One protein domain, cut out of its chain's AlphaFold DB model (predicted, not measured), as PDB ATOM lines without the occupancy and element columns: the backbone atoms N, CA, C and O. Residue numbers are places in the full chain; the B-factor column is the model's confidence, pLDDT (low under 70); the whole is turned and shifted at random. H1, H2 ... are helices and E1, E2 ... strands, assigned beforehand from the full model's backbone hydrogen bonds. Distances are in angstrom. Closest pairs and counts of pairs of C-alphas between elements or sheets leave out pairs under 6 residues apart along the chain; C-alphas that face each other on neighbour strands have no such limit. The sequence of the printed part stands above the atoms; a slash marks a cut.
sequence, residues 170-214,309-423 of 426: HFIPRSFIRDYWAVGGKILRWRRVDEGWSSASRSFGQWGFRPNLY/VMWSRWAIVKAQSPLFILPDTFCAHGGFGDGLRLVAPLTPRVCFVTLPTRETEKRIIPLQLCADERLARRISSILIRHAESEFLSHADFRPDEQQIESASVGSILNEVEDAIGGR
ATOM      1  N   HIS A 170     -26.303  30.293  36.838       89.19
ATOM      2  CA  HIS A 170     -25.829  31.677  36.874       89.19
ATOM      3  C   HIS A 170     -26.959  32.683  37.117       89.19
ATOM      4  O   HIS A 170     -27.786  32.928  36.244       89.19
ATOM      5  N   PHE A 171     -26.941  33.392  38.245       88.56
ATOM      6  CA  PHE A 171     -27.889  34.497  38.445       88.56
ATOM      7  C   PHE A 171     -27.427  35.815  37.797       88.56
ATOM      8  O   PHE A 171     -28.231  36.730  37.630       88.56
ATOM      9  N   ILE A 172     -26.158  35.912  37.380       90.19
ATOM     10  CA  ILE A 172     -25.618  36.981  36.522       90.19
ATOM     11  C   ILE A 172     -24.736  36.341  35.440       90.19
ATOM     12  O   ILE A 172     -23.974  35.424  35.761       90.19
ATOM     13  N   PRO A 173     -24.781  36.799  34.169       89.25
ATOM     14  CA  PRO A 173     -24.102  36.113  33.080       89.25
ATOM     15  C   PRO A 173     -22.592  36.141  33.284       89.25
ATOM     16  O   PRO A 173     -21.991  37.206  33.474       89.25
ATOM     17  N   ARG A 174     -21.938  34.987  33.141       90.81
ATOM     18  CA  ARG A 174     -20.472  34.912  33.214       90.81
ATOM     19  C   ARG A 174     -19.798  35.791  32.157       90.81
ATOM     20  O   ARG A 174     -18.766  36.401  32.435       90.81
ATOM     21  N   SER A 175     -20.365  35.844  30.951       91.06
ATOM     22  CA  SER A 175     -19.888  36.695  29.855       91.06
ATOM     23  C   SER A 175     -19.957  38.178  30.220       91.06
ATOM     24  O   SER A 175     -18.991  38.895  29.991       91.06
ATOM     25  N   PHE A 176     -21.042  38.615  30.858       93.06
ATOM     26  CA  PHE A 176     -21.231  39.994  31.301       93.06
ATOM     27  C   PHE A 176     -20.183  40.407  32.344       93.06
ATOM     28  O   PHE A 176     -19.555  41.455  32.211       93.06
ATOM     29  N   ILE A 177     -19.917  39.557  33.341       94.69
ATOM     30  CA  ILE A 177     -18.873  39.831  34.342       94.69
ATOM     31  C   ILE A 177     -17.494  39.875  33.671       94.69
ATOM     32  O   ILE A 177     -16.714  40.794  33.916       94.69
ATOM     33  N   ARG A 178     -17.188  38.899  32.807       94.31
ATOM     34  CA  ARG A 178     -15.904  38.823  32.096       94.31
ATOM     35  C   ARG A 178     -15.648  40.056  31.231       94.31
ATOM     36  O   ARG A 178     -14.545  40.585  31.268       94.31
ATOM     37  N   ASP A 179     -16.642  40.460  30.445       93.75
ATOM     38  CA  ASP A 179     -16.486  41.482  29.410       93.75
ATOM     39  C   ASP A 179     -16.519  42.905  30.002       93.75
ATOM     40  O   ASP A 179     -15.907  43.807  29.431       93.75
ATOM     41  N   TYR A 180     -17.193  43.115  31.145       94.81
ATOM     42  CA  TYR A 180     -17.468  44.465  31.668       94.81
ATOM     43  C   TYR A 180     -16.997  44.750  33.100       94.81
ATOM     44  O   TYR A 180     -16.880  45.920  33.468       94.81
ATOM     45  N   TRP A 181     -16.724  43.725  33.910       95.56
ATOM     46  CA  TRP A 181     -16.393  43.886  35.336       95.56
ATOM     47  C   TRP A 181     -15.019  43.338  35.712       95.56
ATOM     48  O   TRP A 181     -14.393  43.834  36.648       95.56
ATOM     49  N   ALA A 182     -14.542  42.318  35.004       94.25
ATOM     50  CA  ALA A 182     -13.260  41.698  35.284       94.25
ATOM     51  C   ALA A 182     -12.096  42.510  34.697       94.25
ATOM     52  O   ALA A 182     -12.099  42.870  33.522       94.25
ATOM     53  N   VAL A 183     -11.045  42.714  35.493       92.50
ATOM     54  CA  VAL A 183      -9.774  43.310  35.053       92.50
ATOM     55  C   VAL A 183      -8.682  42.262  35.205       92.50
ATOM     56  O   VAL A 183      -8.483  41.710  36.287       92.50
ATOM     57  N   GLY A 184      -8.013  41.910  34.103       90.62
ATOM     58  CA  GLY A 184      -7.019  40.827  34.102       90.62
ATOM     59  C   GLY A 184      -7.590  39.476  34.566       90.62
ATOM     60  O   GLY A 184      -6.900  38.707  35.231       90.62
ATOM     61  N   GLY A 185      -8.875  39.213  34.296       90.81
ATOM     62  CA  GLY A 185      -9.573  37.996  34.733       90.81
ATOM     63  C   GLY A 185      -9.922  37.946  36.228       90.81
ATOM     64  O   GLY A 185     -10.410  36.917  36.710       90.81
ATOM     65  N   LYS A 186      -9.703  39.038  36.967       92.94
ATOM     66  CA  LYS A 186     -10.014  39.150  38.393       92.94
ATOM     67  C   LYS A 186     -11.129  40.158  38.647       92.94
ATOM     68  O   LYS A 186     -11.327  41.096  37.884       92.94
ATOM     69  N   ILE A 187     -11.831  39.946  39.750       92.69
ATOM     70  CA  ILE A 187     -12.887  40.808  40.291       92.69
ATOM     71  C   ILE A 187     -12.578  41.102  41.760       92.69
ATOM     72  O   ILE A 187     -11.939  40.284  42.435       92.69
ATOM     73  N   LEU A 188     -13.038  42.249  42.265       96.19
ATOM     74  CA  LEU A 188     -13.054  42.525  43.698       96.19
ATOM     75  C   LEU A 188     -14.453  42.203  44.226       96.19
ATOM     76  O   LEU A 188     -15.420  42.891  43.904       96.19
ATOM     77  N   ARG A 189     -14.562  41.112  44.987       95.56
ATOM     78  CA  ARG A 189     -15.820  40.670  45.595       95.56
ATOM     79  C   ARG A 189     -15.906  41.228  47.002       95.56
ATOM     80  O   ARG A 189     -14.994  40.990  47.793       95.56
ATOM     81  N   TRP A 190     -17.015  41.878  47.306       95.69
ATOM     82  CA  TRP A 190     -17.370  42.331  48.641       95.69
ATOM     83  C   TRP A 190     -18.449  41.424  49.207       95.69
ATOM     84  O   TRP A 190     -19.405  41.094  48.505       95.69
ATOM     85  N   ARG A 191     -18.294  41.005  50.459       94.31
ATOM     86  CA  ARG A 191     -19.267  40.182  51.174       94.31
ATOM     87  C   ARG A 191     -19.593  40.822  52.510       94.31
ATOM     88  O   ARG A 191     -18.689  41.280  53.213       94.31
ATOM     89  N   ARG A 192     -20.877  40.805  52.848       91.25
ATOM     90  CA  ARG A 192     -21.378  41.273  54.130       91.25
ATOM     91  C   ARG A 192     -20.829  40.406  55.266       91.25
ATOM     92  O   ARG A 192     -20.811  39.179  55.160       91.25
ATOM     93  N   VAL A 193     -20.351  41.057  56.313       92.56
ATOM     94  CA  VAL A 193     -19.846  40.473  57.565       92.56
ATOM     95  C   VAL A 193     -20.455  41.246  58.737       92.56
ATOM     96  O   VAL A 193     -21.060  42.295  58.518       92.56
ATOM     97  N   ASP A 194     -20.305  40.749  59.965       87.81
ATOM     98  CA  ASP A 194     -20.941  41.356  61.146       87.81
ATOM     99  C   ASP A 194     -20.549  42.834  61.340       87.81
ATOM    100  O   ASP A 194     -21.388  43.657  61.696       87.81
ATOM    101  N   GLU A 195     -19.304  43.196  61.005       84.19
ATOM    102  CA  GLU A 195     -18.763  44.563  61.099       84.19
ATOM    103  C   GLU A 195     -18.910  45.388  59.799       84.19
ATOM    104  O   GLU A 195     -18.284  46.435  59.653       84.19
ATOM    105  N   GLY A 196     -19.714  44.940  58.825       86.44
ATOM    106  CA  GLY A 196     -19.960  45.671  57.574       86.44
ATOM    107  C   GLY A 196     -19.631  44.862  56.323       86.44
ATOM    108  O   GLY A 196     -20.334  43.906  55.993       86.44
ATOM    109  N   TRP A 197     -18.591  45.257  55.583       91.06
ATOM    110  CA  TRP A 197     -18.220  44.626  54.311       91.06
ATOM    111  C   TRP A 197     -16.743  44.243  54.272       91.06
ATOM    112  O   TRP A 197     -15.862  45.064  54.501       91.06
ATOM    113  N   SER A 198     -16.464  42.995  53.894       93.62
ATOM    114  CA  SER A 198     -15.104  42.502  53.647       93.62
ATOM    115  C   SER A 198     -14.878  42.299  52.153       93.62
ATOM    116  O   SER A 198     -15.781  41.838  51.451       93.62
ATOM    117  N   SER A 199     -13.682  42.623  51.650       94.62
ATOM    118  CA  SER A 199     -13.346  42.450  50.233       94.62
ATOM    119  C   SER A 199     -12.241  41.426  50.009       94.62
ATOM    120  O   SER A 199     -11.317  41.281  50.810       94.62
ATOM    121  N   ALA A 200     -12.328  40.705  48.893       95.06
ATOM    122  CA  ALA A 200     -11.276  39.805  48.447       95.06
ATOM    123  C   ALA A 200     -11.205  39.752  46.920       95.06
ATOM    124  O   ALA A 200     -12.224  39.660  46.229       95.06
ATOM    125  N   SER A 201      -9.982  39.743  46.384       95.31
ATOM    126  CA  SER A 201      -9.767  39.480  44.963       95.31
ATOM    127  C   SER A 201     -10.062  38.012  44.646       95.31
ATOM    128  O   SER A 201      -9.634  37.098  45.366       95.31
ATOM    129  N   ARG A 202     -10.819  37.781  43.573       93.38
ATOM    130  CA  ARG A 202     -11.238  36.454  43.103       93.38
ATOM    131  C   ARG A 202     -11.171  36.384  41.585       93.38
ATOM    132  O   ARG A 202     -11.159  37.415  40.913       93.38
ATOM    133  N   SER A 203     -11.132  35.175  41.032       92.44
ATOM    134  CA  SER A 203     -11.340  35.017  39.592       92.44
ATOM    135  C   SER A 203     -12.807  35.293  39.260       92.44
ATOM    136  O   SER A 203     -13.702  34.982  40.047       92.44
ATOM    137  N   PHE A 204     -13.074  35.878  38.091       89.38
ATOM    138  CA  PHE A 204     -14.446  36.265  37.726       89.38
ATOM    139  C   PHE A 204     -15.425  35.079  37.683       89.38
ATOM    140  O   PHE A 204     -16.615  35.252  37.907       89.38
ATOM    141  N   GLY A 205     -14.924  33.863  37.433       87.25
ATOM    142  CA  GLY A 205     -15.728  32.638  37.425       87.25
ATOM    143  C   GLY A 205     -16.160  32.138  38.809       87.25
ATOM    144  O   GLY A 205     -16.828  31.118  38.879       87.25
ATOM    145  N   GLN A 206     -15.772  32.806  39.901       86.31
ATOM    146  CA  GLN A 206     -16.105  32.413  41.281       86.31
ATOM    147  C   GLN A 206     -17.252  33.233  41.898       86.31
ATOM    148  O   GLN A 206     -17.487  33.155  43.110       86.31
ATOM    149  N   TRP A 207     -17.947  34.049  41.105       89.50
ATOM    150  CA  TRP A 207     -19.077  34.864  41.549       89.50
ATOM    151  C   TRP A 207     -20.216  34.823  40.534       89.50
ATOM    152  O   TRP A 207     -19.960  34.668  39.344       89.50
ATOM    153  N   GLY A 208     -21.460  34.957  40.999       85.31
ATOM    154  CA  GLY A 208     -22.638  34.894  40.127       85.31
ATOM    155  C   GLY A 208     -23.264  33.502  39.999       85.31
ATOM    156  O   GLY A 208     -24.148  33.325  39.170       85.31
ATOM    157  N   PHE A 209     -22.830  32.524  40.808       87.75
ATOM    158  CA  PHE A 209     -23.243  31.121  40.709       87.75
ATOM    159  C   PHE A 209     -23.858  30.603  42.003       87.75
ATOM    160  O   PHE A 209     -23.334  30.862  43.092       87.75
ATOM    161  N   ARG A 210     -24.914  29.797  41.883       86.31
ATOM    162  CA  ARG A 210     -25.473  29.010  42.990       86.31
ATOM    163  C   ARG A 210     -25.950  27.644  42.479       86.31
ATOM    164  O   ARG A 210     -26.447  27.557  41.355       86.31
ATOM    165  N   PRO A 211     -25.801  26.575  43.274       86.44
ATOM    166  CA  PRO A 211     -26.336  25.270  42.910       86.44
ATOM    167  C   PRO A 211     -27.868  25.292  42.951       86.44
ATOM    168  O   PRO A 211     -28.454  25.883  43.858       86.44
ATOM    169  N   ASN A 212     -28.505  24.606  42.000       82.06
ATOM    170  CA  ASN A 212     -29.944  24.316  42.002       82.06
ATOM    171  C   ASN A 212     -30.859  25.551  42.174       82.06
ATOM    172  O   ASN A 212     -31.881  25.490  42.872       82.06
ATOM    173  N   LEU A 213     -30.526  26.684  41.543       85.38
ATOM    174  CA  LEU A 213     -31.450  27.826  41.512       85.38
ATOM    175  C   LEU A 213     -32.693  27.488  40.685       85.38
ATOM    176  O   LEU A 213     -33.818  27.755  41.110       85.38
ATOM    177  N   TYR A 214     -32.482  26.874  39.522       89.94
ATOM    178  CA  TYR A 214     -33.514  26.530  38.546       89.94
ATOM    179  C   TYR A 214     -33.000  25.458  37.567       89.94
ATOM    180  O   TYR A 214     -31.845  25.045  37.634       89.94
ATOM    181  N   VAL A 309     -40.364  49.920  32.300       92.12
ATOM    182  CA  VAL A 309     -38.980  50.130  31.849       92.12
ATOM    183  C   VAL A 309     -38.954  50.548  30.380       92.12
ATOM    184  O   VAL A 309     -38.213  51.443  30.007       92.12
ATOM    185  N   MET A 310     -39.785  49.947  29.535       90.06
ATOM    186  CA  MET A 310     -39.850  50.218  28.097       90.06
ATOM    187  C   MET A 310     -40.338  51.637  27.764       90.06
ATOM    188  O   MET A 310     -39.983  52.171  26.715       90.06
ATOM    189  N   TRP A 311     -41.168  52.223  28.633       88.31
ATOM    190  CA  TRP A 311     -41.819  53.526  28.424       88.31
ATOM    191  C   TRP A 311     -41.305  54.647  29.337       88.31
ATOM    192  O   TRP A 311     -41.750  55.793  29.230       88.31
ATOM    193  N   SER A 312     -40.374  54.343  30.238       88.94
ATOM    194  CA  SER A 312     -39.625  55.369  30.964       88.94
ATOM    195  C   SER A 312     -38.620  56.052  30.043       88.94
ATOM    196  O   SER A 312     -38.033  55.387  29.187       88.94
ATOM    197  N   ARG A 313     -38.321  57.329  30.291       89.56
ATOM    198  CA  ARG A 313     -37.107  57.945  29.740       89.56
ATOM    199  C   ARG A 313     -35.878  57.237  30.294       89.56
ATOM    200  O   ARG A 313     -35.846  56.861  31.463       89.56
ATOM    201  N   TRP A 314     -34.860  57.054  29.463       92.81
ATOM    202  CA  TRP A 314     -33.626  56.379  29.861       92.81
ATOM    203  C   TRP A 314     -32.479  57.363  29.993       92.81
ATOM    204  O   TRP A 314     -32.342  58.276  29.179       92.81
ATOM    205  N   ALA A 315     -31.621  57.121  30.977       93.88
ATOM    206  CA  ALA A 315     -30.349  57.799  31.130       93.88
ATOM    207  C   ALA A 315     -29.199  56.791  31.230       93.88
ATOM    208  O   ALA A 315     -29.314  55.747  31.872       93.88
ATOM    209  N   ILE A 316     -28.073  57.125  30.606       96.12
ATOM    210  CA  ILE A 316     -26.781  56.482  30.821       96.12
ATOM    211  C   ILE A 316     -25.940  57.430  31.663       96.12
ATOM    212  O   ILE A 316     -25.473  58.471  31.191       96.12
ATOM    213  N   VAL A 317     -25.757  57.058  32.923       97.12
ATOM    214  CA  VAL A 317     -24.944  57.806  33.875       97.12
ATOM    215  C   VAL A 317     -23.513  57.289  33.806       97.12
ATOM    216  O   VAL A 317     -23.272  56.099  34.009       97.12
ATOM    217  N   LYS A 318     -22.561  58.174  33.513       97.25
ATOM    218  CA  LYS A 318     -21.132  57.876  33.384       97.25
ATOM    219  C   LYS A 318     -20.348  58.559  34.497       97.25
ATOM    220  O   LYS A 318     -20.445  59.773  34.652       97.25
ATOM    221  N   ALA A 319     -19.549  57.794  35.227       96.56
ATOM    222  CA  ALA A 319     -18.634  58.294  36.243       96.56
ATOM    223  C   ALA A 319     -17.199  58.381  35.695       96.56
ATOM    224  O   ALA A 319     -16.747  57.517  34.935       96.56
ATOM    225  N   GLN A 320     -16.455  59.410  36.113       95.00
ATOM    226  CA  GLN A 320     -15.036  59.572  35.760       95.00
ATOM    227  C   GLN A 320     -14.122  58.550  36.449       95.00
ATOM    228  O   GLN A 320     -13.037  58.259  35.948       95.00
ATOM    229  N   SER A 321     -14.582  57.968  37.555       94.69
ATOM    230  CA  SER A 321     -13.894  56.943  38.343       94.69
ATOM    231  C   SER A 321     -14.765  55.685  38.436       94.69
ATOM    232  O   SER A 321     -15.986  55.782  38.290       94.69
ATOM    233  N   PRO A 322     -14.182  54.490  38.647       95.75
ATOM    234  CA  PRO A 322     -14.926  53.234  38.665       95.75
ATOM    235  C   PRO A 322     -15.649  53.030  40.010       95.75
ATOM    236  O   PRO A 322     -15.239  52.220  40.842       95.75
ATOM    237  N   LEU A 323     -16.692  53.829  40.235       95.31
ATOM    238  CA  LEU A 323     -17.411  53.948  41.506       95.31
ATOM    239  C   LEU A 323     -18.646  53.049  41.603       95.31
ATOM    240  O   LEU A 323     -19.132  52.809  42.708       95.31
ATOM    241  N   PHE A 324     -19.177  52.569  40.481       97.44
ATOM    242  CA  PHE A 324     -20.354  51.710  40.493       97.44
ATOM    243  C   PHE A 324     -19.986  50.269  40.835       97.44
ATOM    244  O   PHE A 324     -18.903  49.773  40.513       97.44
ATOM    245  N   ILE A 325     -20.931  49.600  41.481       96.88
ATOM    246  CA  ILE A 325     -20.823  48.221  41.946       96.88
ATOM    247  C   ILE A 325     -21.943  47.389  41.333       96.88
ATOM    248  O   ILE A 325     -22.999  47.931  41.024       96.88
ATOM    249  N   LEU A 326     -21.726  46.087  41.163       97.00
ATOM    250  CA  LEU A 326     -22.735  45.143  40.688       97.00
ATOM    251  C   LEU A 326     -23.277  44.347  41.879       97.00
ATOM    252  O   LEU A 326     -22.556  43.477  42.376       97.00
ATOM    253  N   PRO A 327     -24.497  44.631  42.363       95.62
ATOM    254  CA  PRO A 327     -25.071  43.892  43.482       95.62
ATOM    255  C   PRO A 327     -25.474  42.473  43.060       95.62
ATOM    256  O   PRO A 327     -25.707  42.201  41.880       95.62
ATOM    257  N   ASP A 328     -25.597  41.564  44.026       93.25
ATOM    258  CA  ASP A 328     -26.136  40.212  43.815       93.25
ATOM    259  C   ASP A 328     -27.622  40.192  43.399       93.25
ATOM    260  O   ASP A 328     -28.098  39.211  42.825       93.25
ATOM    261  N   THR A 329     -28.328  41.308  43.582       93.25
ATOM    262  CA  THR A 329     -29.664  41.587  43.027       93.25
ATOM    263  C   THR A 329     -29.644  42.141  41.600       93.25
ATOM    264  O   THR A 329     -30.692  42.505  41.068       93.25
ATOM    265  N   PHE A 330     -28.463  42.229  40.977       94.31
ATOM    266  CA  PHE A 330     -28.170  42.838  39.675       94.31
ATOM    267  C   PHE A 330     -28.382  44.357  39.590       94.31
ATOM    268  O   PHE A 330     -27.547  45.052  39.014       94.31
ATOM    269  N   CYS A 331     -29.445  44.908  40.172       95.19
ATOM    270  CA  CYS A 331     -29.702  46.344  40.173       95.19
ATOM    271  C   CYS A 331     -30.415  46.813  41.447       95.19
ATOM    272  O   CYS A 331     -30.941  46.020  42.232       95.19
ATOM    273  N   ALA A 332     -30.439  48.132  41.638       95.12
ATOM    274  CA  ALA A 332     -31.352  48.760  42.578       95.12
ATOM    275  C   ALA A 332     -32.665  49.089  41.870       95.12
ATOM    276  O   ALA A 332     -32.660  49.543  40.721       95.12
ATOM    277  N   HIS A 333     -33.789  48.880  42.551       93.56
ATOM    278  CA  HIS A 333     -35.096  49.085  41.948       93.56
ATOM    279  C   HIS A 333     -36.146  49.531  42.963       93.56
ATOM    280  O   HIS A 333     -36.077  49.217  44.147       93.56
ATOM    281  N   GLY A 334     -37.162  50.243  42.488       89.12
ATOM    282  CA  GLY A 334     -38.274  50.690  43.319       89.12
ATOM    283  C   GLY A 334     -39.526  50.954  42.496       89.12
ATOM    284  O   GLY A 334     -39.452  51.146  41.282       89.12
ATOM    285  N   GLY A 335     -40.680  50.953  43.159       83.12
ATOM    286  CA  GLY A 335     -41.897  51.515  42.584       83.12
ATOM    287  C   GLY A 335     -41.824  53.036  42.664       83.12
ATOM    288  O   GLY A 335     -41.639  53.576  43.753       83.12
ATOM    289  N   PHE A 336     -41.942  53.720  41.530       71.00
ATOM    290  CA  PHE A 336     -41.977  55.179  41.493       71.00
ATOM    291  C   PHE A 336     -43.056  55.651  40.522       71.00
ATOM    292  O   PHE A 336     -43.020  55.319  39.334       71.00
ATOM    293  N   GLY A 337     -44.025  56.405  41.045       70.19
ATOM    294  CA  GLY A 337     -45.217  56.817  40.310       70.19
ATOM    295  C   GLY A 337     -46.005  55.610  39.804       70.19
ATOM    296  O   GLY A 337     -46.712  54.943  40.552       70.19
ATOM    297  N   ASP A 338     -45.858  55.331  38.518       69.50
ATOM    298  CA  ASP A 338     -46.703  54.425  37.744       69.50
ATOM    299  C   ASP A 338     -46.057  53.075  37.392       69.50
ATOM    300  O   ASP A 338     -46.593  52.323  36.572       69.50
ATOM    301  N   GLY A 339     -44.901  52.754  37.976       81.88
ATOM    302  CA  GLY A 339     -44.316  51.430  37.813       81.88
ATOM    303  C   GLY A 339     -42.883  51.289  38.304       81.88
ATOM    304  O   GLY A 339     -42.369  52.094  39.080       81.88
ATOM    305  N   LEU A 340     -42.252  50.212  37.843       90.12
ATOM    306  CA  LEU A 340     -40.881  49.846  38.168       90.12
ATOM    307  C   LEU A 340     -39.889  50.879  37.618       90.12
ATOM    308  O   LEU A 340     -39.972  51.271  36.450       90.12
ATOM    309  N   ARG A 341     -38.931  51.285  38.453       93.00
ATOM    310  CA  ARG A 341     -37.752  52.049  38.046       93.00
ATOM    311  C   ARG A 341     -36.472  51.380  38.521       93.00
ATOM    312  O   ARG A 341     -36.470  50.735  39.568       93.00
ATOM    313  N   LEU A 342     -35.415  51.518  37.726       95.31
ATOM    314  CA  LEU A 342     -34.184  50.744  37.814       95.31
ATOM    315  C   LEU A 342     -32.961  51.656  37.786       95.31
ATOM    316  O   LEU A 342     -32.893  52.598  36.997       95.31
ATOM    317  N   VAL A 343     -31.967  51.290  38.586       97.38
ATOM    318  CA  VAL A 343     -30.580  51.746  38.486       97.38
ATOM    319  C   VAL A 343     -29.735  50.490  38.293       97.38
ATOM    320  O   VAL A 343     -29.452  49.771  39.252       97.38
ATOM    321  N   ALA A 344     -29.404  50.183  37.040       97.06
ATOM    322  CA  ALA A 344     -28.720  48.963  36.628       97.06
ATOM    323  C   ALA A 344     -27.268  49.263  36.206       97.06
ATOM    324  O   ALA A 344     -27.042  49.906  35.177       97.06
ATOM    325  N   PRO A 345     -26.265  48.809  36.969       97.56
ATOM    326  CA  PRO A 345     -24.862  49.026  36.654       97.56
ATOM    327  C   PRO A 345     -24.442  48.129  35.479       97.56
ATOM    328  O   PRO A 345     -24.527  46.905  35.538       97.56
ATOM    329  N   LEU A 346     -23.987  48.747  34.386       97.06
ATOM    330  CA  LEU A 346     -23.513  48.040  33.193       97.06
ATOM    331  C   LEU A 346     -22.009  47.754  33.271       97.06
ATOM    332  O   LEU A 346     -21.553  46.689  32.862       97.06
ATOM    333  N   THR A 347     -21.248  48.698  33.824       97.25
ATOM    334  CA  THR A 347     -19.809  48.585  34.115       97.25
ATOM    335  C   THR A 347     -19.510  49.319  35.427       97.25
ATOM    336  O   THR A 347     -20.359  50.084  35.896       97.25
ATOM    337  N   PRO A 348     -18.285  49.232  35.979       97.50
ATOM    338  CA  PRO A 348     -17.899  50.053  37.128       97.50
ATOM    339  C   PRO A 348     -17.999  51.573  36.910       97.50
ATOM    340  O   PRO A 348     -17.915  52.337  37.868       97.50
ATOM    341  N   ARG A 349     -18.137  52.037  35.661       97.62
ATOM    342  CA  ARG A 349     -18.185  53.462  35.292       97.62
ATOM    343  C   ARG A 349     -19.502  53.881  34.652       97.62
ATOM    344  O   ARG A 349     -19.695  55.073  34.437       97.62
ATOM    345  N   VAL A 350     -20.377  52.943  34.293       97.88
ATOM    346  CA  VAL A 350     -21.593  53.232  33.527       97.88
ATOM    347  C   VAL A 350     -22.805  52.542  34.144       97.88
ATOM    348  O   VAL A 350     -22.813  51.322  34.288       97.88
ATOM    349  N   CYS A 351     -23.846  53.319  34.433       97.50
ATOM    350  CA  CYS A 351     -25.148  52.847  34.899       97.50
ATOM    351  C   CYS A 351     -26.240  53.189  33.886       97.50
ATOM    352  O   CYS A 351     -26.315  54.313  33.392       97.50
ATOM    353  N   PHE A 352     -27.116  52.228  33.629       97.06
ATOM    354  CA  PHE A 352     -28.413  52.447  33.011       97.06
ATOM    355  C   PHE A 352     -29.425  52.850  34.087       97.06
ATOM    356  O   PHE A 352     -29.522  52.196  35.125       97.06
ATOM    357  N   VAL A 353     -30.180  53.915  33.842       96.38
ATOM    358  CA  VAL A 353     -31.165  54.453  34.782       96.38
ATOM    359  C   VAL A 353     -32.476  54.709  34.051       96.38
ATOM    360  O   VAL A 353     -32.479  55.331  32.989       96.38
ATOM    361  N   THR A 354     -33.595  54.264  34.622       94.44
ATOM    362  CA  THR A 354     -34.919  54.688  34.157       94.44
ATOM    363  C   THR A 354     -35.399  55.892  34.951       94.44
ATOM    364  O   THR A 354     -35.484  55.854  36.177       94.44
ATOM    365  N   LEU A 355     -35.702  56.975  34.245       91.88
ATOM    366  CA  LEU A 355     -36.096  58.241  34.841       91.88
ATOM    367  C   LEU A 355     -37.577  58.239  35.252       91.88
ATOM    368  O   LEU A 355     -38.372  57.442  34.735       91.88
ATOM    369  N   PRO A 356     -37.965  59.126  36.181       87.69
ATOM    370  CA  PRO A 356     -39.353  59.302  36.588       87.69
ATOM    371  C   PRO A 356     -40.284  59.612  35.414       87.69
ATOM    372  O   PRO A 356     -41.309  58.935  35.261       87.69
ATOM    373  N   THR A 357     -39.906  60.572  34.563       85.31
ATOM    374  CA  THR A 357     -40.732  61.021  33.437       85.31
ATOM    375  C   THR A 357     -40.891  59.947  32.362       85.31
ATOM    376  O   THR A 357     -39.949  59.245  31.975       85.31
ATOM    377  N   ARG A 358     -42.114  59.850  31.838       79.44
ATOM    378  CA  ARG A 358     -42.461  58.969  30.723       79.44
ATOM    379  C   ARG A 358     -42.134  59.580  29.378       79.44
ATOM    380  O   ARG A 358     -42.121  60.796  29.193       79.44
ATOM    381  N   GLU A 359     -41.959  58.701  28.412       75.44
ATOM    382  CA  GLU A 359     -41.915  59.094  27.018       75.44
ATOM    383  C   GLU A 359     -43.303  59.039  26.389       75.44
ATOM    384  O   GLU A 359     -43.985  58.018  26.447       75.44
ATOM    385  N   THR A 360     -43.714  60.148  25.769       73.50
ATOM    386  CA  THR A 360     -44.904  60.198  24.908       73.50
ATOM    387  C   THR A 360     -44.655  59.486  23.580       73.50
ATOM    388  O   THR A 360     -45.552  58.856  23.029       73.50
ATOM    389  N   GLU A 361     -43.411  59.532  23.103       72.50
ATOM    390  CA  GLU A 361     -42.914  58.783  21.957       72.50
ATOM    391  C   GLU A 361     -41.665  58.023  22.365       72.50
ATOM    392  O   GLU A 361     -40.751  58.612  22.931       72.50
ATOM    393  N   LYS A 362     -41.620  56.735  22.027       68.62
ATOM    394  CA  LYS A 362     -40.496  55.822  22.255       68.62
ATOM    395  C   LYS A 362     -39.196  56.397  21.668       68.62
ATOM    396  O   LYS A 362     -38.890  56.145  20.504       68.62
ATOM    397  N   ARG A 363     -38.419  57.130  22.462       65.38
ATOM    398  CA  ARG A 363     -37.100  57.623  22.082       65.38
ATOM    399  C   ARG A 363     -36.111  56.473  22.159       65.38
ATOM    400  O   ARG A 363     -36.171  55.573  22.995       65.38
ATOM    401  N   ILE A 364     -35.190  56.518  21.216       64.81
ATOM    402  CA  ILE A 364     -34.202  55.471  20.963       64.81
ATOM    403  C   ILE A 364     -32.821  55.866  21.517       64.81
ATOM    404  O   ILE A 364     -31.917  55.036  21.635       64.81
ATOM    405  N   ILE A 365     -32.670  57.132  21.917       73.88
ATOM    406  CA  ILE A 365     -31.427  57.693  22.433       73.88
ATOM    407  C   ILE A 365     -31.588  57.931  23.935       73.88
ATOM    408  O   ILE A 365     -32.324  58.841  24.328       73.88
ATOM    409  N   PRO A 366     -30.903  57.153  24.784       84.31
ATOM    410  CA  PRO A 366     -30.880  57.434  26.205       84.31
ATOM    411  C   PRO A 366     -30.068  58.704  26.466       84.31
ATOM    412  O   PRO A 366     -28.998  58.925  25.881       84.31
ATOM    413  N   LEU A 367     -30.569  59.524  27.380       89.31
ATOM    414  CA  LEU A 367     -29.935  60.762  27.809       89.31
ATOM    415  C   LEU A 367     -28.580  60.447  28.446       89.31
ATOM    416  O   LEU A 367     -28.428  59.452  29.148       89.31
ATOM    417  N   GLN A 368     -27.572  61.268  28.180       90.56
ATOM    418  CA  GLN A 368     -26.230  61.045  28.713       90.56
ATOM    419  C   GLN A 368     -25.979  61.996  29.873       90.56
ATOM    420  O   GLN A 368     -26.111  63.210  29.719       90.56
ATOM    421  N   LEU A 369     -25.562  61.449  31.012       94.44
ATOM    422  CA  LEU A 369     -25.176  62.235  32.176       94.44
ATOM    423  C   LEU A 369     -23.763  61.850  32.602       94.44
ATOM    424  O   LEU A 369     -23.527  60.738  33.060       94.44
ATOM    425  N   CYS A 370     -22.818  62.780  32.490       95.38
ATOM    426  CA  CYS A 370     -21.535  62.647  33.181       95.38
ATOM    427  C   CYS A 370     -21.756  63.062  34.636       95.38
ATOM    428  O   CYS A 370     -21.877  64.262  34.892       95.38
ATOM    429  N   ALA A 371     -21.868  62.086  35.535       94.12
ATOM    430  CA  ALA A 371     -22.047  62.323  36.960       94.12
ATOM    431  C   ALA A 371     -20.749  62.843  37.575       94.12
ATOM    432  O   ALA A 371     -19.658  62.349  37.264       94.12
ATOM    433  N   ASP A 372     -20.888  63.816  38.469       93.75
ATOM    434  CA  ASP A 372     -19.815  64.151  39.388       93.75
ATOM    435  C   ASP A 372     -19.593  63.005  40.391       93.75
ATOM    436  O   ASP A 372     -20.343  62.022  40.462       93.75
ATOM    437  N   GLU A 373     -18.515  63.107  41.160       92.12
ATOM    438  CA  GLU A 373     -18.163  62.075  42.127       92.12
ATOM    439  C   GLU A 373     -19.239  61.902  43.210       92.12
ATOM    440  O   GLU A 373     -19.508  60.776  43.631       92.12
ATOM    441  N   ARG A 374     -19.908  62.991  43.611       91.62
ATOM    442  CA  ARG A 374     -20.956  62.976  44.638       91.62
ATOM    443  C   ARG A 374     -22.166  62.156  44.190       91.62
ATOM    444  O   ARG A 374     -22.573  61.238  44.901       91.62
ATOM    445  N   LEU A 375     -22.721  62.441  43.013       93.25
ATOM    446  CA  LEU A 375     -23.842  61.689  42.453       93.25
ATOM    447  C   LEU A 375     -23.448  60.228  42.203       93.25
ATOM    448  O   LEU A 375     -24.206  59.314  42.532       93.25
ATOM    449  N   ALA A 376     -22.240  59.984  41.684       94.69
ATOM    450  CA  ALA A 376     -21.759  58.628  41.442       94.69
ATOM    451  C   ALA A 376     -21.647  57.796  42.737       94.69
ATOM    452  O   ALA A 376     -22.064  56.633  42.760       94.69
ATOM    453  N   ARG A 377     -21.146  58.388  43.832       92.88
ATOM    454  CA  ARG A 377     -21.076  57.748  45.160       92.88
ATOM    455  C   ARG A 377     -22.454  57.480  45.752       92.88
ATOM    456  O   ARG A 377     -22.683  56.396  46.292       92.88
ATOM    457  N   ARG A 378     -23.408  58.397  45.586       92.62
ATOM    458  CA  ARG A 378     -24.794  58.186  46.032       92.62
ATOM    459  C   ARG A 378     -25.498  57.070  45.255       92.62
ATOM    460  O   ARG A 378     -26.162  56.234  45.864       92.62
ATOM    461  N   ILE A 379     -25.306  57.002  43.933       95.31
ATOM    462  CA  ILE A 379     -25.776  55.878  43.104       95.31
ATOM    463  C   ILE A 379     -25.178  54.561  43.614       95.31
ATOM    464  O   ILE A 379     -25.913  53.598  43.837       95.31
ATOM    465  N   SER A 380     -23.864  54.532  43.853       95.31
ATOM    466  CA  SER A 380     -23.173  53.359  44.399       95.31
ATOM    467  C   SER A 380     -23.730  52.940  45.763       95.31
ATOM    468  O   SER A 380     -24.017  51.766  45.980       95.31
ATOM    469  N   SER A 381     -24.007  53.899  46.648       93.06
ATOM    470  CA  SER A 381     -24.587  53.647  47.974       93.06
ATOM    471  C   SER A 381     -25.966  52.983  47.893       93.06
ATOM    472  O   SER A 381     -26.253  52.039  48.629       93.06
ATOM    473  N   ILE A 382     -26.816  53.409  46.950       94.12
ATOM    474  CA  ILE A 382     -28.110  52.754  46.716       94.12
ATOM    475  C   ILE A 382     -27.938  51.330  46.190       94.12
ATOM    476  O   ILE A 382     -28.695  50.449  46.605       94.12
ATOM    477  N   LEU A 383     -26.973  51.100  45.296       95.44
ATOM    478  CA  LEU A 383     -26.665  49.765  44.787       95.44
ATOM    479  C   LEU A 383     -26.178  48.848  45.918       95.44
ATOM    480  O   LEU A 383     -26.674  47.731  46.033       95.44
ATOM    481  N   ILE A 384     -25.286  49.329  46.794       94.06
ATOM    482  CA  ILE A 384     -24.790  48.574  47.961       94.06
ATOM    483  C   ILE A 384     -25.941  48.209  48.895       94.06
ATOM    484  O   ILE A 384     -26.017  47.076  49.354       94.06
ATOM    485  N   ARG A 385     -26.870  49.136  49.151       91.38
ATOM    486  CA  ARG A 385     -28.032  48.863  50.010       91.38
ATOM    487  C   ARG A 385     -28.977  47.811  49.422       91.38
ATOM    488  O   ARG A 385     -29.667  47.138  50.181       91.38
ATOM    489  N   HIS A 386     -29.048  47.708  48.096       92.62
ATOM    490  CA  HIS A 386     -29.844  46.670  47.437       92.62
ATOM    491  C   HIS A 386     -29.122  45.328  47.359       92.62
ATOM    492  O   HIS A 386     -29.799  44.326  47.176       92.62
ATOM    493  N   ALA A 387     -27.794  45.290  47.516       93.12
ATOM    494  CA  ALA A 387     -27.080  44.030  47.649       93.12
ATOM    495  C   ALA A 387     -27.532  43.318  48.931       93.12
ATOM    496  O   ALA A 387     -27.492  43.892  50.022       93.12
ATOM    497  N   GLU A 388     -27.946  42.059  48.815       90.62
ATOM    498  CA  GLU A 388     -28.389  41.291  49.978       90.62
ATOM    499  C   GLU A 388     -27.200  40.813  50.806       90.62
ATOM    500  O   GLU A 388     -27.140  41.019  52.023       90.62
ATOM    501  N   SER A 389     -26.243  40.177  50.134       91.62
ATOM    502  CA  SER A 389     -25.129  39.486  50.781       91.62
ATOM    503  C   SER A 389     -23.774  39.859  50.195       91.62
ATOM    504  O   SER A 389     -22.757  39.805  50.895       91.62
ATOM    505  N   GLU A 390     -23.735  40.233  48.916       94.00
ATOM    506  CA  GLU A 390     -22.496  40.500  48.202       94.00
ATOM    507  C   GLU A 390     -22.653  41.399  46.983       94.00
ATOM    508  O   GLU A 390     -23.717  41.501  46.379       94.00
ATOM    509  N   PHE A 391     -21.546  42.017  46.582       95.50
ATOM    510  CA  PHE A 391     -21.458  42.774  45.340       95.50
ATOM    511  C   PHE A 391     -20.057  42.700  44.733       95.50
ATOM    512  O   PHE A 391     -19.078  42.350  45.403       95.50
ATOM    513  N   LEU A 392     -19.950  43.037  43.449       96.00
ATOM    514  CA  LEU A 392     -18.675  43.216  42.759       96.00
ATOM    515  C   LEU A 392     -18.338  44.686  42.587       96.00
ATOM    516  O   LEU A 392     -19.212  45.511  42.344       96.00
ATOM    517  N   SER A 393     -17.050  44.998  42.626       96.25
ATOM    518  CA  SER A 393     -16.545  46.321  42.288       96.25
ATOM    519  C   SER A 393     -15.275  46.236  41.449       96.25
ATOM    520  O   SER A 393     -14.642  45.183  41.314       96.25
ATOM    521  N   HIS A 394     -14.860  47.388  40.931       95.06
ATOM    522  CA  HIS A 394     -13.499  47.566  40.437       95.06
ATOM    523  C   HIS A 394     -12.477  47.481  41.583       95.06
ATOM    524  O   HIS A 394     -12.821  47.735  42.737       95.06
ATOM    525  N   ALA A 395     -11.215  47.166  41.270       91.38
ATOM    526  CA  ALA A 395     -10.136  47.076  42.264       91.38
ATOM    527  C   ALA A 395      -9.842  48.424  42.957       91.38
ATOM    528  O   ALA A 395      -9.469  48.473  44.128       91.38
ATOM    529  N   ASP A 396     -10.071  49.521  42.236       91.62
ATOM    530  CA  ASP A 396      -9.877  50.895  42.724       91.62
ATOM    531  C   ASP A 396     -11.083  51.435  43.502       91.62
ATOM    532  O   ASP A 396     -11.032  52.542  44.032       91.62
ATOM    533  N   PHE A 397     -12.177  50.673  43.581       93.12
ATOM    534  CA  PHE A 397     -13.343  51.079  44.352       93.12
ATOM    535  C   PHE A 397     -12.995  51.171  45.840       93.12
ATOM    536  O   PHE A 397     -12.317  50.297  46.394       93.12
ATOM    537  N   ARG A 398     -13.478  52.226  46.497       87.62
ATOM    538  CA  ARG A 398     -13.374  52.418  47.943       87.62
ATOM    539  C   ARG A 398     -14.769  52.747  48.477       87.62
ATOM    540  O   ARG A 398     -15.337  53.738  48.004       87.62
ATOM    541  N   PRO A 399     -15.324  51.931  49.390       81.69
ATOM    542  CA  PRO A 399     -16.610  52.232  49.998       81.69
ATOM    543  C   PRO A 399     -16.499  53.539  50.782       81.69
ATOM    544  O   PRO A 399     -15.477  53.820  51.403       81.69
ATOM    545  N   ASP A 400     -17.547  54.345  50.704       79.00
ATOM    546  CA  ASP A 400     -17.687  55.553  51.504       79.00
ATOM    547  C   ASP A 400     -18.630  55.231  52.666       79.00
ATOM    548  O   ASP A 400     -19.849  55.182  52.495       79.00
ATOM    549  N   GLU A 401     -18.056  54.928  53.830       64.94
ATOM    550  CA  GLU A 401     -18.815  54.533  55.023       64.94
ATOM    551  C   GLU A 401     -19.708  55.669  55.547       64.94
ATOM    552  O   GLU A 401     -20.717  55.403  56.195       64.94
ATOM    553  N   GLN A 402     -19.400  56.928  55.212       61.88
ATOM    554  CA  GLN A 402     -20.125  58.101  55.708       61.88
ATOM    555  C   GLN A 402     -21.373  58.456  54.874       61.88
ATOM    556  O   GLN A 402     -22.151  59.313  55.289       61.88
ATOM    557  N   GLN A 403     -21.601  57.817  53.717       61.03
ATOM    558  CA  GLN A 403     -22.675  58.186  52.772       61.03
ATOM    559  C   GLN A 403     -23.779  57.133  52.565       61.03
ATOM    560  O   GLN A 403     -24.668  57.327  51.730       61.03
ATOM    561  N   ILE A 404     -23.790  56.035  53.327       60.41
ATOM    562  CA  ILE A 404     -24.781  54.955  53.140       60.41
ATOM    563  C   ILE A 404     -26.193  55.351  53.638       60.41
ATOM    564  O   ILE A 404     -27.193  54.720  53.280       60.41
ATOM    565  N   GLU A 405     -26.328  56.448  54.383       56.72
ATOM    566  CA  GLU A 405     -27.569  56.794  55.074       56.72
ATOM    567  C   GLU A 405     -28.331  57.951  54.402       56.72
ATOM    568  O   GLU A 405     -27.947  59.113  54.497       56.72
ATOM    569  N   SER A 406     -29.429  57.599  53.707       63.22
ATOM    570  CA  SER A 406     -30.711  58.345  53.547       63.22
ATOM    571  C   SER A 406     -31.286  58.408  52.122       63.22
ATOM    572  O   SER A 406     -32.493  58.587  51.968       63.22
ATOM    573  N   ALA A 407     -30.498  58.216  51.058       74.25
ATOM    574  CA  ALA A 407     -31.027  58.408  49.700       74.25
ATOM    575  C   ALA A 407     -31.949  57.248  49.283       74.25
ATOM    576  O   ALA A 407     -31.520  56.096  49.235       74.25
ATOM    577  N   SER A 408     -33.219  57.511  48.971       88.12
ATOM    578  CA  SER A 408     -34.127  56.522  48.367       88.12
ATOM    579  C   SER A 408     -33.860  56.384  46.863       88.12
ATOM    580  O   SER A 408     -33.285  57.288  46.256       88.12
ATOM    581  N   VAL A 409     -34.292  55.276  46.242       91.38
ATOM    582  CA  VAL A 409     -34.196  55.118  44.773       91.38
ATOM    583  C   VAL A 409     -34.845  56.321  44.089       91.38
ATOM    584  O   VAL A 409     -34.200  56.968  43.276       91.38
ATOM    585  N   GLY A 410     -36.059  56.698  44.503       91.12
ATOM    586  CA  GLY A 410     -36.772  57.856  43.957       91.12
ATOM    587  C   GLY A 410     -35.999  59.175  44.058       91.12
ATOM    588  O   GLY A 410     -35.985  59.935  43.098       91.12
ATOM    589  N   SER A 411     -35.293  59.424  45.167       91.06
ATOM    590  CA  SER A 411     -34.467  60.632  45.317       91.06
ATOM    591  C   SER A 411     -33.340  60.700  44.283       91.06
ATOM    592  O   SER A 411     -33.107  61.769  43.727       91.06
ATOM    593  N   ILE A 412     -32.671  59.577  43.997       93.19
ATOM    594  CA  ILE A 412     -31.608  59.529  42.980       93.19
ATOM    595  C   ILE A 412     -32.172  59.654  41.574       93.19
ATOM    596  O   ILE A 412     -31.559  60.295  40.730       93.19
ATOM    597  N   LEU A 413     -33.340  59.072  41.312       94.00
ATOM    598  CA  LEU A 413     -33.976  59.195  40.004       94.00
ATOM    599  C   LEU A 413     -34.344  60.647  39.684       94.00
ATOM    600  O   LEU A 413     -34.063  61.098  38.576       94.00
ATOM    601  N   ASN A 414     -34.898  61.375  40.658       92.44
ATOM    602  CA  ASN A 414     -35.186  62.803  40.513       92.44
ATOM    603  C   ASN A 414     -33.897  63.610  40.314       92.44
ATOM    604  O   ASN A 414     -33.811  64.391  39.382       92.44
ATOM    605  N   GLU A 415     -32.858  63.362  41.114       93.50
ATOM    606  CA  GLU A 415     -31.580  64.074  40.981       93.50
ATOM    607  C   GLU A 415     -30.903  63.837  39.622       93.50
ATOM    608  O   GLU A 415     -30.352  64.765  39.035       93.50
ATOM    609  N   VAL A 416     -30.953  62.607  39.093       94.50
ATOM    610  CA  VAL A 416     -30.450  62.303  37.743       94.50
ATOM    611  C   VAL A 416     -31.267  63.052  36.689       94.50
ATOM    612  O   VAL A 416     -30.688  63.579  35.741       94.50
ATOM    613  N   GLU A 417     -32.592  63.104  36.834       92.62
ATOM    614  CA  GLU A 417     -33.467  63.834  35.918       92.62
ATOM    615  C   GLU A 417     -33.216  65.350  35.957       92.62
ATOM    616  O   GLU A 417     -33.015  65.954  34.901       92.62
ATOM    617  N   ASP A 418     -33.114  65.938  37.147       92.44
ATOM    618  CA  ASP A 418     -32.817  67.357  37.360       92.44
ATOM    619  C   ASP A 418     -31.442  67.731  36.786       92.44
ATOM    620  O   ASP A 418     -31.300  68.732  36.080       92.44
ATOM    621  N   ALA A 419     -30.424  66.890  37.009       91.06
ATOM    622  CA  ALA A 419     -29.079  67.098  36.475       91.06
ATOM    623  C   ALA A 419     -29.024  67.033  34.938       91.06
ATOM    624  O   ALA A 419     -28.139  67.632  34.320       91.06
ATOM    625  N   ILE A 420     -29.948  66.302  34.311       88.69
ATOM    626  CA  ILE A 420     -30.105  66.293  32.855       88.69
ATOM    627  C   ILE A 420     -30.875  67.536  32.394       88.69
ATOM    628  O   ILE A 420     -30.472  68.157  31.411       88.69
ATOM    629  N   GLY A 421     -31.947  67.916  33.098       82.25
ATOM    630  CA  GLY A 421     -32.772  69.086  32.788       82.25
ATOM    631  C   GLY A 421     -31.991  70.400  32.837       82.25
ATOM    632  O   GLY A 421     -32.016  71.159  31.872       82.25
ATOM    633  N   GLY A 422     -31.195  70.613  33.890       72.62
ATOM    634  CA  GLY A 422     -30.380  71.824  34.056       72.62
ATOM    635  C   GLY A 422     -29.268  72.006  33.011       72.62
ATOM    636  O   GLY A 422     -28.711  73.091  32.895       72.62
ATOM    637  N   ARG A 423     -28.941  70.973  32.220       58.38
ATOM    638  CA  ARG A 423     -27.999  71.080  31.086       58.38
ATOM    639  C   ARG A 423     -28.654  71.515  29.778       58.38
ATOM    640  O   ARG A 423     -27.936  71.779  28.826       58.38
TER     641      ARG A 423
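Overview. This is residues 170 to 214 and 309 to 423 of the 426 residues of the protein "DUF4238 domain-containing protein" of Bradyrhizobium sp. 6(2017) (UniProt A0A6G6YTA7). A strongly twisted, curled sheet of five strands, E4 to E7 with E3 among them, wraps round H3, and H2 packs on the same face. Beyond one end of this larger body stands a small, separate sheet of three antiparallel strands, E2, E1 and E8, and the short H1 sits at the junction, grazing both sheets. The printed part has 160 residues, with three named helices and eight named strands in the order H1 E1 E2 E3 E4 E5 E6 E7 H2 E8 H3; the larger sheet runs E4, E5, E6, E3, E7 and is mixed. The class is mixed, helices and strands, and the whole is compact, with a radius of gyration of the C-alphas of 15.7 A and a rounded outline of 44 by 37 by 28 A.

Along the chain. The printed part begins at His 170, and H1 follows at residues 174 to 180, with C-alpha 174 at (-20.472, 34.912, 33.214). E1, residues 186 to 193, is 21.6 A long, and E2, residues 196 to 203, is 22.6 A long. After the cut comes E3, residues 312 to 319, 21.8 A long, with C-alpha 312 at (-39.625, 55.369, 30.964). E4 is residues 332 to 336, E5 is residues 339 to 347, 24.9 A long, and E6 is residues 350 to 358, 21.8 A long. E7 is residues 367 to 371, H2 is residues 373 to 386, 20.0 A long, and E8 is residues 390 to 393. H3, residues 409 to 421, is 18.5 A long and ends with C-alpha 421 at (-32.772, 69.086, 32.788).

Arrangement. In the sheet E4 E5 E6 E3 E7, the edge strands are E4 and E7. E4, E5 and E6 form a meander, each strand the antiparallel neighbour of the one before, made of the hairpins E4 and E5, and E5 and E6. The pairing is staggered: E5 pairs with E4 over residues 339 to 343 and with E6 over residues 343 to 347, where N 341 and O 334 are 2.9 A apart and N 344 and O 352 are 2.8 A apart. E3 joins these three in a Greek key, four strands in a row with the first the antiparallel neighbour of the fourth; N 315 and O 353 are 2.8 A apart. E7 is parallel to E3, at 33 degrees, with N 316 and O 367 2.8 A apart. The sheet curls round H3; the closest C-alphas of E6 and H3 are those of Leu 355 and Leu 413, 5.7 A apart. H2 lies on the same face, making two layers, helices on one face of a sheet, at a height over the sheet of 7.7 A. H2 and H3 only just touch, with 3 pairs of C-alphas within 8 A, the closest those of Ile 382 and Val 409, 6.8 A apart; they run opposite ways at a shallow tilt of 27 degrees. In the other sheet, E1 is the inner strand: the hairpin E1 and E2 has N 189 and O 200 3.0 A apart, and E1 and E8 have N 190 and O 391 2.8 A apart. In H1, H2 and H3 every O i to N i+4 pair is within hydrogen-bond range.

Size, cuts and confidence. The two C-alphas farthest apart are those of Asp 194 and Glu 361, 48.2 A. Residues 215 to 308 are not printed, and C-alphas 214 and 309 are 25.1 A apart across this cut. The links E3 to E4, 12 residues, and E8 to H3, 15 residues, are long. The mean pLDDT of the printed part is 89.2, and it is under 70 at residue 338, residues 362 to 364, residues 401 to 406 and residue 423.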